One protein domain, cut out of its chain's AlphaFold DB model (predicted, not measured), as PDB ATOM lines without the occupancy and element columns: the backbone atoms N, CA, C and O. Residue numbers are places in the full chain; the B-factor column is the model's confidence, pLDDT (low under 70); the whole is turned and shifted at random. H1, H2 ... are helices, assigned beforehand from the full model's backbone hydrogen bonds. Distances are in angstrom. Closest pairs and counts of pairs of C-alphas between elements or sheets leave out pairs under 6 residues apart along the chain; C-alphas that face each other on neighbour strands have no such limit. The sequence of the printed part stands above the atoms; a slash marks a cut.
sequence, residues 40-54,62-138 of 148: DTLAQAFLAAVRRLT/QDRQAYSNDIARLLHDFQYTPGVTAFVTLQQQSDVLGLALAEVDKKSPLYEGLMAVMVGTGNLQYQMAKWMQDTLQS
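AT A GLANCE: This is residues 40 to 54 and 62 to 138 of the 148 residues of an uncharacterized protein of Chromobacterium sp. ATCC 53434 (UniProt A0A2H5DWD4). One long helix, H4, packs with its first part on a small body made with H1, H2 and H3, and its far part, residues 126 to 137, sticks out of that body as a straight arm, together with residue 138 after it. H3 folds back beside H4, H2 crosses H4, and H1 packs across H3. The printed part has 92 residues, four named helices, H1 to H4, and no named strand: all helix, only just compact, close to loose, radius of gyration 14.2 A, spans 46 by 32 by 22 A.

IN THESE COORDINATES: H4, residues 109 to 137, measures 42.1 A and ends at C-alpha 137 (355.132, 373.813, 425.222). H3 is residues 90 to 103, 20.3 A; H2, 62 to 76, 20.9 A; H1, 40 to 50, 14.9 A, from C-alpha 40 (339.165, 354.474, 454.330).

HOW THE PARTS SIT: H3 and H4, a hairpin, touch at a shallow tilt of 21 degrees, closest C-alphas Leu 101 and Tyr 111, 6.3 A. H4 touches H2 with residues 113 to 117 alone, a steep 62 degrees; C-alphas Gly 113 and Ser 68 are closest, 4.6 A. H1 touches H3, about perpendicular at 75 degrees, closest C-alphas Ala 43 and Val 96, 4.9 A. Every helix has each O i to N i+4 pair within hydrogen-bond range.

THE WHOLE: Residues 55 to 61 are cut out, leaving 14.4 A between C-alphas 54 and 62. H2 to H3 is a long link. Residues 135 to 138 have pLDDT under 70.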
ATOM      1  N   ASP A  40     338.956 354.792 452.913       84.56
ATOM      2  CA  ASP A  40     339.165 354.474 454.330       84.56
ATOM      3  C   ASP A  40     339.540 353.004 454.563       84.56
ATOM      4  O   ASP A  40     340.427 352.697 455.360       84.56
ATOM      5  N   THR A  41     338.908 352.080 453.834       86.56
ATOM      6  CA  THR A  41     339.211 350.642 453.935       86.56
ATOM      7  C   THR A  41     340.602 350.347 453.379       86.56
ATOM      8  O   THR A  41     341.368 349.586 453.979       86.56
ATOM      9  N   LEU A  42     340.955 350.976 452.254       86.94
ATOM     10  CA  LEU A  42     342.299 350.903 451.687       86.94
ATOM     11  C   LEU A  42     343.345 351.493 452.633       86.94
ATOM     12  O   LEU A  42     344.396 350.882 452.813       86.94
ATOM     13  N   ALA A  43     343.051 352.625 453.272       87.62
ATOM     14  CA  ALA A  43     343.945 353.269 454.225       87.62
ATOM     15  C   ALA A  43     344.181 352.420 455.471       87.62
ATOM     16  O   ALA A  43     345.333 352.239 455.862       87.62
ATOM     17  N   GLN A  44     343.138 351.816 456.039       87.50
ATOM     18  CA  GLN A  44     343.290 350.900 457.171       87.50
ATOM     19  C   GLN A  44     344.084 349.646 456.790       87.50
ATOM     20  O   GLN A  44     344.963 349.217 457.540       87.50
ATOM     21  N   ALA A  45     343.817 349.062 455.618       89.19
ATOM     22  CA  ALA A  45     344.543 347.888 455.140       89.19
ATOM     23  C   ALA A  45     346.022 348.207 454.862       89.19
ATOM     24  O   ALA A  45     346.908 347.442 455.253       89.19
ATOM     25  N   PHE A  46     346.292 349.354 454.238       89.50
ATOM     26  CA  PHE A  46     347.643 349.847 453.997       89.50
ATOM     27  C   PHE A  46     348.365 350.122 455.317       89.50
ATOM     28  O   PHE A  46     349.470 349.629 455.528       89.50
ATOM     29  N   LEU A  47     347.723 350.815 456.256       89.06
ATOM     30  CA  LEU A  47     348.297 351.099 457.566       89.06
ATOM     31  C   LEU A  47     348.573 349.818 458.361       89.06
ATOM     32  O   LEU A  47     349.615 349.706 459.007       89.06
ATOM     33  N   ALA A  48     347.689 348.823 458.285       89.31
ATOM     34  CA  ALA A  48     347.925 347.512 458.878       89.31
ATOM     35  C   ALA A  48     349.142 346.807 458.255       89.31
ATOM     36  O   ALA A  48     349.875 346.127 458.972       89.31
ATOM     37  N   ALA A  49     349.383 346.978 456.952       88.81
ATOM     38  CA  ALA A  49     350.575 346.466 456.284       88.81
ATOM     39  C   ALA A  49     351.841 347.242 456.692       88.81
ATOM     40  O   ALA A  49     352.846 346.618 457.024       88.81
ATOM     41  N   VAL A  50     351.776 348.574 456.779       89.12
ATOM     42  CA  VAL A  50     352.888 349.421 457.250       89.12
ATOM     43  C   VAL A  50     353.263 349.082 458.693       89.12
ATOM     44  O   VAL A  50     354.439 348.958 459.008       89.12
ATOM     45  N   ARG A  51     352.282 348.841 459.574       88.62
ATOM     46  CA  ARG A  51     352.520 348.418 460.969       88.62
ATOM     47  C   ARG A  51     353.223 347.058 461.090       88.62
ATOM     48  O   ARG A  51     353.716 346.740 462.167       88.62
ATOM     49  N   ARG A  52     353.246 346.247 460.026       88.50
ATOM     50  CA  ARG A  52     353.993 344.977 459.973       88.50
ATOM     51  C   ARG A  52     355.430 345.155 459.487       88.50
ATOM     52  O   ARG A  52     356.198 344.202 459.587       88.50
ATOM     53  N   LEU A  53     355.784 346.324 458.951       87.31
ATOM     54  CA  LEU A  53     357.166 346.631 458.604       87.31
ATOM     55  C   LEU A  53     358.002 346.726 459.877       87.31
ATOM     56  O   LEU A  53     357.536 347.190 460.922       87.31
ATOM     57  N   THR A  54     359.251 346.283 459.781       82.62
ATOM     58  CA  THR A  54     360.208 346.431 460.873       82.62
ATOM     59  C   THR A  54     360.460 347.925 461.090       82.62
ATOM     60  O   THR A  54     360.823 348.603 460.128       82.62
ATOM     61  N   GLN A  62     370.174 357.145 457.854       87.88
ATOM     62  CA  GLN A  62     370.185 356.008 456.932       87.88
ATOM     63  C   GLN A  62     369.061 355.001 457.229       87.88
ATOM     64  O   GLN A  62     368.335 354.626 456.314       87.88
ATOM     65  N   ASP A  63     368.867 354.617 458.495       85.88
ATOM     66  CA  ASP A  63     367.787 353.711 458.913       85.88
ATOM     67  C   ASP A  63     366.398 354.307 458.663       85.88
ATOM     68  O   ASP A  63     365.500 353.624 458.172       85.88
ATOM     69  N   ARG A  64     366.219 355.608 458.932       84.88
ATOM     70  CA  ARG A  64     364.952 356.305 458.656       84.88
ATOM     71  C   ARG A  64     364.640 356.404 457.163       84.88
ATOM     72  O   ARG A  64     363.482 356.260 456.766       84.88
ATOM     73  N   GLN A  65     365.659 356.615 456.331       85.38
ATOM     74  CA  GLN A  65     365.508 356.594 454.874       85.38
ATOM     75  C   GLN A  65     365.186 355.194 454.358       85.38
ATOM     76  O   GLN A  65     364.282 355.057 453.539       85.38
ATOM     77  N   ALA A  66     365.874 354.161 454.852       88.12
ATOM     78  CA  ALA A  66     365.581 352.775 454.499       88.12
ATOM     79  C   ALA A  66     364.127 352.422 454.840       88.12
ATOM     80  O   ALA A  66     363.386 351.982 453.967       88.12
ATOM     81  N   TYR A  67     363.683 352.762 456.052       89.56
ATOM     82  CA  TYR A  67     362.302 352.557 456.480       89.56
ATOM     83  C   TYR A  67     361.284 353.311 455.604       89.56
ATOM     84  O   TYR A  67     360.263 352.755 455.207       89.56
ATOM     85  N   SER A  68     361.576 354.561 455.233       88.19
ATOM     86  CA  SER A  68     360.721 355.331 454.314       88.19
ATOM     87  C   SER A  68     360.674 354.705 452.914       88.19
ATOM     88  O   SER A  68     359.614 354.666 452.292       88.19
ATOM     89  N   ASN A  69     361.793 354.163 452.428       87.81
ATOM     90  CA  ASN A  69     361.853 353.448 451.152       87.81
ATOM     91  C   ASN A  69     361.050 352.139 451.190       87.81
ATOM     92  O   ASN A  69     360.360 351.832 450.219       87.81
ATOM     93  N   ASP A  70     361.088 351.398 452.300       90.50
ATOM     94  CA  ASP A  70     360.261 350.202 452.495       90.50
ATOM     95  C   ASP A  70     358.765 350.546 452.490       90.50
ATOM     96  O   ASP A  70     357.975 349.853 451.846       90.50
ATOM     97  N   ILE A  71     358.369 351.656 453.126       90.81
ATOM     98  CA  ILE A  71     356.986 352.159 453.078       90.81
ATOM     99  C   ILE A  71     356.598 352.565 451.650       90.81
ATOM    100  O   ILE A  71     355.516 352.204 451.193       90.81
ATOM    101  N   ALA A  72     357.455 353.298 450.931       88.25
ATOM    102  CA  ALA A  72     357.194 353.705 449.548       88.25
ATOM    103  C   ALA A  72     357.051 352.497 448.614       88.25
ATOM    104  O   ALA A  72     356.150 352.463 447.774       88.25
ATOM    105  N   ARG A  73     357.902 351.482 448.784       89.31
ATOM    106  CA  ARG A  73     357.806 350.233 448.031       89.31
ATOM    107  C   ARG A  73     356.520 349.489 448.363       89.31
ATOM    108  O   ARG A  73     355.808 349.081 447.453       89.31
ATOM    109  N   LEU A  74     356.181 349.384 449.649       90.50
ATOM    110  CA  LEU A  74     354.922 348.790 450.081       90.50
ATOM    111  C   LEU A  74     353.725 349.525 449.475       90.50
ATOM    112  O   LEU A  74     352.798 348.859 449.038       90.50
ATOM    113  N   LEU A  75     353.742 350.860 449.431       88.56
ATOM    114  CA  LEU A  75     352.686 351.673 448.824       88.56
ATOM    115  C   LEU A  75     352.549 351.389 447.323       88.56
ATOM    116  O   LEU A  75     351.431 351.257 446.831       88.56
ATOM    117  N   HIS A  76     353.668 351.276 446.607       86.06
ATOM    118  CA  HIS A  76     353.679 350.997 445.172       86.06
ATOM    119  C   HIS A  76     353.173 349.586 444.840       86.06
ATOM    120  O   HIS A  76     352.317 349.423 443.972       86.06
ATOM    121  N   ASP A  77     353.668 348.578 445.559       88.00
ATOM    122  CA  ASP A  77     353.319 347.166 445.373       88.00
ATOM    123  C   ASP A  77     352.028 346.763 446.116       88.00
ATOM    124  O   ASP A  77     351.640 345.587 446.102       88.00
ATOM    125  N   PHE A  78     351.356 347.708 446.791       87.31
ATOM    126  CA  PHE A  78     350.196 347.406 447.621       87.31
ATOM    127  C   PHE A  78     349.070 346.829 446.765       87.31
ATOM    128  O   PHE A  78     348.573 347.455 445.827       87.31
ATOM    129  N   GLN A  79     348.631 345.630 447.129       86.31
ATOM    130  CA  GLN A  79     347.535 344.926 446.482       86.31
ATOM    131  C   GLN A  79     346.483 344.617 447.537       86.31
ATOM    132  O   GLN A  79     346.696 343.787 448.419       86.31
ATOM    133  N   TYR A  80     345.331 345.276 447.442       79.94
ATOM    134  CA  TYR A  80     344.187 344.950 448.293       79.94
ATOM    135  C   TYR A  80     343.522 343.642 447.845       79.94
ATOM    136  O   TYR A  80     343.013 342.869 448.652       79.94
ATOM    137  N   THR A  81     343.544 343.374 446.538       80.56
ATOM    138  CA  THR A  81     343.093 342.120 445.929       80.56
ATOM    139  C   THR A  81     344.263 341.513 445.159       80.56
ATOM    140  O   THR A  81     344.953 342.248 444.454       80.56
ATOM    141  N   PRO A  82     344.514 340.195 445.269       78.88
ATOM    142  CA  PRO A  82     345.641 339.564 444.586       78.88
ATOM    143  C   PRO A  82     345.580 339.802 443.073       78.88
ATOM    144  O   PRO A  82     344.558 339.534 442.438       78.88
ATOM    145  N   GLY A  83     346.680 340.302 442.508       73.56
ATOM    146  CA  GLY A  83     346.812 340.602 441.082       73.56
ATOM    147  C   GLY A  83     346.258 341.963 440.653       73.56
ATOM    148  O   GLY A  83     346.253 342.243 439.456       73.56
ATOM    149  N   VAL A  84     345.789 342.802 441.585       79.44
ATOM    150  CA  VAL A  84     345.259 344.142 441.289       79.44
ATOM    151  C   VAL A  84     345.914 345.169 442.203       79.44
ATOM    152  O   VAL A  84     345.756 345.116 443.426       79.44
ATOM    153  N   THR A  85     346.627 346.125 441.604       77.94
ATOM    154  CA  THR A  85     347.204 347.262 442.327       77.94
ATOM    155  C   THR A  85     346.097 348.015 443.053       77.94
ATOM    156  O   THR A  85     345.067 348.348 442.465       77.94
ATOM    157  N   ALA A  86     346.298 348.277 444.341       81.31
ATOM    158  CA  ALA A  86     345.310 348.953 445.174       81.31
ATOM    159  C   ALA A  86     345.094 350.413 444.764       81.31
ATOM    160  O   ALA A  86     344.016 350.961 444.990       81.31
ATOM    161  N   PHE A  87     346.118 351.027 444.165       82.62
ATOM    162  CA  PHE A  87     346.097 352.426 443.775       82.62
ATOM    163  C   PHE A  87     346.332 352.577 442.277       82.62
ATOM    164  O   PHE A  87     347.400 352.238 441.769       82.62
ATOM    165  N   VAL A  88     345.331 353.108 441.578       78.00
ATOM    166  CA  VAL A  88     345.379 353.328 440.123       78.00
ATOM    167  C   VAL A  88     345.945 354.711 439.795       78.00
ATOM    168  O   VAL A  88     346.562 354.898 438.750       78.00
ATOM    169  N   THR A  89     345.761 355.689 440.688       81.88
ATOM    170  CA  THR A  89     346.208 357.073 440.490       81.88
ATOM    171  C   THR A  89     347.078 357.559 441.644       81.88
ATOM    172  O   THR A  89     346.934 357.124 442.786       81.88
ATOM    173  N   LEU A  90     347.961 358.517 441.351       80.25
ATOM    174  CA  LEU A  90     348.776 359.185 442.370       80.25
ATOM    175  C   LEU A  90     347.913 359.959 443.377       80.25
ATOM    176  O   LEU A  90     348.228 359.962 444.560       80.25
ATOM    177  N   GLN A  91     346.790 360.536 442.933       81.81
ATOM    178  CA  GLN A  91     345.822 361.181 443.824       81.81
ATOM    179  C   GLN A  91     345.271 360.186 444.853       81.81
ATOM    180  O   GLN A  91     345.281 360.467 446.044       81.81
ATOM    181  N   GLN A  92     344.878 358.986 444.412       83.44
ATOM    182  CA  GLN A  92     344.382 357.939 445.305       83.44
ATOM    183  C   GLN A  92     345.449 357.491 446.315       83.44
ATOM    184  O   GLN A  92     345.125 357.266 447.480       83.44
ATOM    185  N   GLN A  93     346.718 357.403 445.896       86.69
ATOM    186  CA  GLN A  93     347.834 357.140 446.813       86.69
ATOM    187  C   GLN A  93     347.981 358.256 447.855       86.69
ATOM    188  O   GLN A  93     348.134 357.966 449.039       86.69
ATOM    189  N   SER A  94     347.907 359.523 447.438       85.88
ATOM    190  CA  SER A  94     348.011 360.679 448.336       85.88
ATOM    191  C   SER A  94     346.851 360.771 449.331       85.88
ATOM    192  O   SER A  94     347.103 361.013 450.511       85.88
ATOM    193  N   ASP A  95     345.612 360.536 448.896       88.31
ATOM    194  CA  ASP A  95     344.434 360.504 449.771       88.31
ATOM    195  C   ASP A  95     344.564 359.405 450.834       88.31
ATOM    196  O   ASP A  95     344.390 359.654 452.029       88.31
ATOM    197  N   VAL A  96     344.971 358.200 450.426       88.81
ATOM    198  CA  VAL A  96     345.165 357.069 451.342       88.81
ATOM    199  C   VAL A  96     346.320 357.309 452.317       88.81
ATOM    200  O   VAL A  96     346.185 357.016 453.506       88.81
ATOM    201  N   LEU A  97     347.430 357.896 451.860       88.75
ATOM    202  CA  LEU A  97     348.521 358.325 452.740       88.75
ATOM    203  C   LEU A  97     348.053 359.383 453.752       88.75
ATOM    204  O   LEU A  97     348.451 359.326 454.915       88.75
ATOM    205  N   GLY A  98     347.207 360.330 453.334       87.75
ATOM    206  CA  GLY A  98     346.633 361.357 454.207       87.75
ATOM    207  C   GLY A  98     345.734 360.776 455.292       87.75
ATOM    208  O   GLY A  98     345.887 361.119 456.466       87.75
ATOM    209  N   LEU A  99     344.858 359.842 454.919       89.81
ATOM    210  CA  LEU A  99     344.011 359.111 455.863       89.81
ATOM    211  C   LEU A  99     344.851 358.269 456.836       89.81
ATOM    212  O   LEU A  99     344.624 358.314 458.044       89.81
ATOM    213  N   ALA A 100     345.873 357.566 456.338       88.19
ATOM    214  CA  ALA A 100     346.777 356.787 457.180       88.19
ATOM    215  C   ALA A 100     347.547 357.676 458.172       88.19
ATOM    216  O   ALA A 100     347.660 357.326 459.344       88.19
ATOM    217  N   LEU A 101     348.034 358.844 457.742       89.19
ATOM    218  CA  LEU A 101     348.699 359.809 458.625       89.19
ATOM    219  C   LEU A 101     347.771 360.373 459.700       89.19
ATOM    220  O   LEU A 101     348.229 360.627 460.813       89.19
ATOM    221  N   ALA A 102     346.488 360.571 459.390       89.50
ATOM    222  CA  ALA A 102     345.510 361.063 460.356       89.50
ATOM    223  C   ALA A 102     345.256 360.066 461.504       89.50
ATOM    224  O   ALA A 102     344.932 360.487 462.614       89.50
ATOM    225  N   GLU A 103     345.436 358.764 461.258       86.81
ATOM    226  CA  GLU A 103     345.252 357.702 462.257       86.81
ATOM    227  C   GLU A 103     346.528 357.405 463.077       86.81
ATOM    228  O   GLU A 103     346.489 356.699 464.088       86.81
ATOM    229  N   VAL A 104     347.683 357.928 462.664       87.88
ATOM    230  CA  VAL A 104     348.980 357.623 463.283       87.88
ATOM    231  C   VAL A 104     349.403 358.731 464.242       87.88
ATOM    232  O   VAL A 104     349.297 359.919 463.948       87.88
ATOM    233  N   ASP A 105     349.943 358.342 465.401       87.00
ATOM    234  CA  ASP A 105     350.483 359.302 466.363       87.00
ATOM    235  C   ASP A 105     351.673 360.075 465.774       87.00
ATOM    236  O   ASP A 105     352.638 359.486 465.285       87.00
ATOM    237  N   LYS A 106     351.627 361.406 465.875       87.06
ATOM    238  CA  LYS A 106     352.621 362.319 465.285       87.06
ATOM    239  C   LYS A 106     354.037 362.151 465.840       87.06
ATOM    240  O   LYS A 106     354.979 362.637 465.225       87.06
ATOM    241  N   LYS A 107     354.196 361.516 467.006       84.12
ATOM    242  CA  LYS A 107     355.500 361.245 467.627       84.12
ATOM    243  C   LYS A 107     356.055 359.871 467.247       84.12
ATOM    244  O   LYS A 107     357.133 359.509 467.707       84.12
ATOM    245  N   SER A 108     355.318 359.087 466.460       83.31
ATOM    246  CA  SER A 108     355.744 357.759 466.032       83.31
ATOM    247  C   SER A 108     356.740 357.842 464.867       83.31
ATOM    248  O   SER A 108     356.505 358.613 463.933       83.31
ATOM    249  N   PRO A 109     357.778 356.983 464.820       80.00
ATOM    250  CA  PRO A 109     358.640 356.852 463.638       80.00
ATOM    251  C   PRO A 109     357.852 356.449 462.381       80.00
ATOM    252  O   PRO A 109     358.276 356.710 461.257       80.00
ATOM    253  N   LEU A 110     356.669 355.850 462.558       87.00
ATOM    254  CA  LEU A 110     355.746 355.533 461.473       87.00
ATOM    255  C   LEU A 110     355.160 356.800 460.830       87.00
ATOM    256  O   LEU A 110     355.023 356.843 459.611       87.00
ATOM    257  N   TYR A 111     354.876 357.840 461.622       88.19
ATOM    258  CA  TYR A 111     354.420 359.130 461.100       88.19
ATOM    259  C   TYR A 111     355.519 359.809 460.280       88.19
ATOM    260  O   TYR A 111     355.245 360.277 459.179       88.19
ATOM    261  N   GLU A 112     356.766 359.815 460.772       87.12
ATOM    262  CA  GLU A 112     357.907 360.373 460.028       87.12
ATOM    263  C   GLU A 112     358.110 359.659 458.687       87.12
ATOM    264  O   GLU A 112     358.244 360.321 457.657       87.12
ATOM    265  N   GLY A 113     358.068 358.322 458.682       86.75
ATOM    266  CA  GLY A 113     358.201 357.528 457.461       86.75
ATOM    267  C   GLY A 113     357.073 357.780 456.458       86.75
ATOM    268  O   GLY A 113     357.335 358.038 455.285       86.75
ATOM    269  N   LEU A 114     355.813 357.785 456.909       88.88
ATOM    270  CA  LEU A 114     354.664 358.089 456.046       88.88
ATOM    271  C   LEU A 114     354.709 359.524 455.497       88.88
ATOM    272  O   LEU A 114     354.407 359.737 454.323       88.88
ATOM    273  N   MET A 115     355.115 360.500 456.313       89.88
ATOM    274  CA  MET A 115     355.299 361.888 455.878       89.88
ATOM    275  C   MET A 115     356.409 362.008 454.833       89.88
ATOM    276  O   MET A 115     356.227 362.698 453.831       89.88
ATOM    277  N   ALA A 116     357.544 361.335 455.036       89.12
ATOM    278  CA  ALA A 116     358.644 361.329 454.075       89.12
ATOM    279  C   ALA A 116     358.197 360.762 452.720       89.12
ATOM    280  O   ALA A 116     358.480 361.357 451.678       89.12
ATOM    281  N   VAL A 117     357.429 359.667 452.737       88.31
ATOM    282  CA  VAL A 117     356.836 359.087 451.524       88.31
ATOM    283  C   VAL A 117     355.850 360.052 450.877       88.31
ATOM    284  O   VAL A 117     355.960 360.297 449.681       88.31
ATOM    285  N   MET A 118     354.951 360.676 451.643       89.00
ATOM    286  CA  MET A 118     354.005 361.665 451.115       89.00
ATOM    287  C   MET A 118     354.707 362.842 450.424       89.00
ATOM    288  O   MET A 118     354.312 363.231 449.323       89.00
ATOM    289  N   VAL A 119     355.759 363.394 451.036       88.56
ATOM    290  CA  VAL A 119     356.558 364.476 450.438       88.56
ATOM    291  C   VAL A 119     357.253 363.992 449.163       88.56
ATOM    292  O   VAL A 119     357.234 364.697 448.153       88.56
ATOM    293  N   GLY A 120     357.811 362.777 449.174       84.56
ATOM    294  CA  GLY A 120     358.413 362.154 447.992       84.56
ATOM    295  C   GLY A 120     357.416 361.982 446.840       84.56
ATOM    296  O   GLY A 120     357.706 362.377 445.708       84.56
ATOM    297  N   THR A 121     356.218 361.472 447.129       82.75
ATOM    298  CA  THR A 121     355.132 361.302 446.153       82.75
ATOM    299  C   THR A 121     354.655 362.647 445.603       82.75
ATOM    300  O   THR A 121     354.440 362.772 444.397       82.75
ATOM    301  N   GLY A 122     354.534 363.671 446.451       80.88
ATOM    302  CA  GLY A 122     354.168 365.026 446.024       80.88
ATOM    303  C   GLY A 122     355.219 365.668 445.113       80.88
ATOM    304  O   GLY A 122     354.875 366.273 444.096       80.88
ATOM    305  N   ASN A 123     356.505 365.480 445.417       83.94
ATOM    306  CA  ASN A 123     357.591 365.966 444.566       83.94
ATOM    307  C   ASN A 123     357.584 365.289 443.184       83.94
ATOM    308  O   ASN A 123     357.750 365.960 442.167       83.94
ATOM    309  N   LEU A 124     357.338 363.975 443.131       79.50
ATOM    310  CA  LEU A 124     357.214 363.245 441.865       79.50
ATOM    311  C   LEU A 124     356.044 363.776 441.019       79.50
ATOM    312  O   LEU A 124     356.212 364.013 439.824       79.50
ATOM    313  N   GLN A 125     354.883 364.018 441.641       77.94
ATOM    314  CA  GLN A 125     353.721 364.604 440.963       77.94
ATOM    315  C   GLN A 125     354.039 365.977 440.369       77.94
ATOM    316  O   GLN A 125     353.719 366.234 439.208       77.94
ATOM    317  N   TYR A 126     354.705 366.842 441.138       82.56
ATOM    318  CA  TYR A 126     355.115 368.161 440.665       82.56
ATOM    319  C   TYR A 126     356.051 368.068 439.452       82.56
ATOM    320  O   TYR A 126     355.829 368.743 438.445       82.56
ATOM    321  N   GLN A 127     357.057 367.194 439.512       82.75
ATOM    322  CA  GLN A 127     358.014 367.014 438.419       82.75
ATOM    323  C   GLN A 127     357.354 366.438 437.159       82.75
ATOM    324  O   GLN A 127     357.633 366.908 436.059       82.75
ATOM    325  N   MET A 128     356.431 365.482 437.304       79.31
ATOM    326  CA  MET A 128     355.659 364.946 436.176       79.31
ATOM    327  C   MET A 128     354.753 366.003 435.539       79.31
ATOM    328  O   MET A 128     354.687 366.092 434.315       79.31
ATOM    329  N   ALA A 129     354.076 366.821 436.350       80.38
ATOM    330  CA  ALA A 129     353.238 367.908 435.852       80.38
ATOM    331  C   ALA A 129     354.071 368.954 435.098       80.38
ATOM    332  O   ALA A 129     353.687 369.378 434.008       80.38
ATOM    333  N   LYS A 130     355.240 369.312 435.640       83.19
ATOM    334  CA  LYS A 130     356.192 370.211 434.986       83.19
ATOM    335  C   LYS A 130     356.685 369.636 433.658       83.19
ATOM    336  O   LYS A 130     356.680 370.352 432.668       83.19
ATOM    337  N   TRP A 131     357.062 368.359 433.620       77.00
ATOM    338  CA  TRP A 131     357.530 367.713 432.392       77.00
ATOM    339  C   TRP A 131     356.439 367.637 431.319       77.00
ATOM    340  O   TRP A 131     356.707 367.920 430.155       77.00
ATOM    341  N   MET A 132     355.195 367.331 431.699       81.06
ATOM    342  CA  MET A 132     354.059 367.383 430.773       81.06
ATOM    343  C   MET A 132     353.824 368.794 430.239       81.06
ATOM    344  O   MET A 132     353.591 368.963 429.047       81.06
ATOM    345  N   GLN A 133     353.888 369.807 431.104       78.56
ATOM    346  CA  GLN A 133     353.739 371.197 430.687       78.56
ATOM    347  C   GLN A 133     354.861 371.624 429.734       78.56
ATOM    348  O   GLN A 133     354.579 372.267 428.728       78.56
ATOM    349  N   ASP A 134     356.102 371.239 430.028       78.12
ATOM    350  CA  ASP A 134     357.271 371.512 429.194       78.12
ATOM    351  C   ASP A 134     357.178 370.797 427.838       78.12
ATOM    352  O   ASP A 134     357.358 371.418 426.801       78.12
ATOM    353  N   THR A 135     356.756 369.531 427.824       69.69
ATOM    354  CA  THR A 135     356.549 368.748 426.593       69.69
ATOM    355  C   THR A 135     355.393 369.286 425.745       69.69
ATOM    356  O   THR A 135     355.444 369.206 424.527       69.69
ATOM    357  N   LEU A 136     354.338 369.832 426.360       68.25
ATOM    358  CA  LEU A 136     353.235 370.478 425.635       68.25
ATOM    359  C   LEU A 136     353.622 371.855 425.074       68.25
ATOM    360  O   LEU A 136     352.983 372.325 424.134       68.25
ATOM    361  N   GLN A 137     354.615 372.517 425.674       68.56
ATOM    362  CA  GLN A 137     355.132 373.813 425.222       68.56
ATOM    363  C   GLN A 137     356.318 373.680 424.256       68.56
ATOM    364  O   GLN A 137     356.537 374.580 423.448       68.56
ATOM    365  N   SER A 138     357.044 372.565 424.307       58.97
ATOM    366  CA  SER A 138     358.098 372.199 423.366       58.97
ATOM    367  C   SER A 138     357.492 371.478 422.159       58.97
ATOM    368  O   SER A 138     356.695 370.562 422.312       58.97
TER     369      SER A 138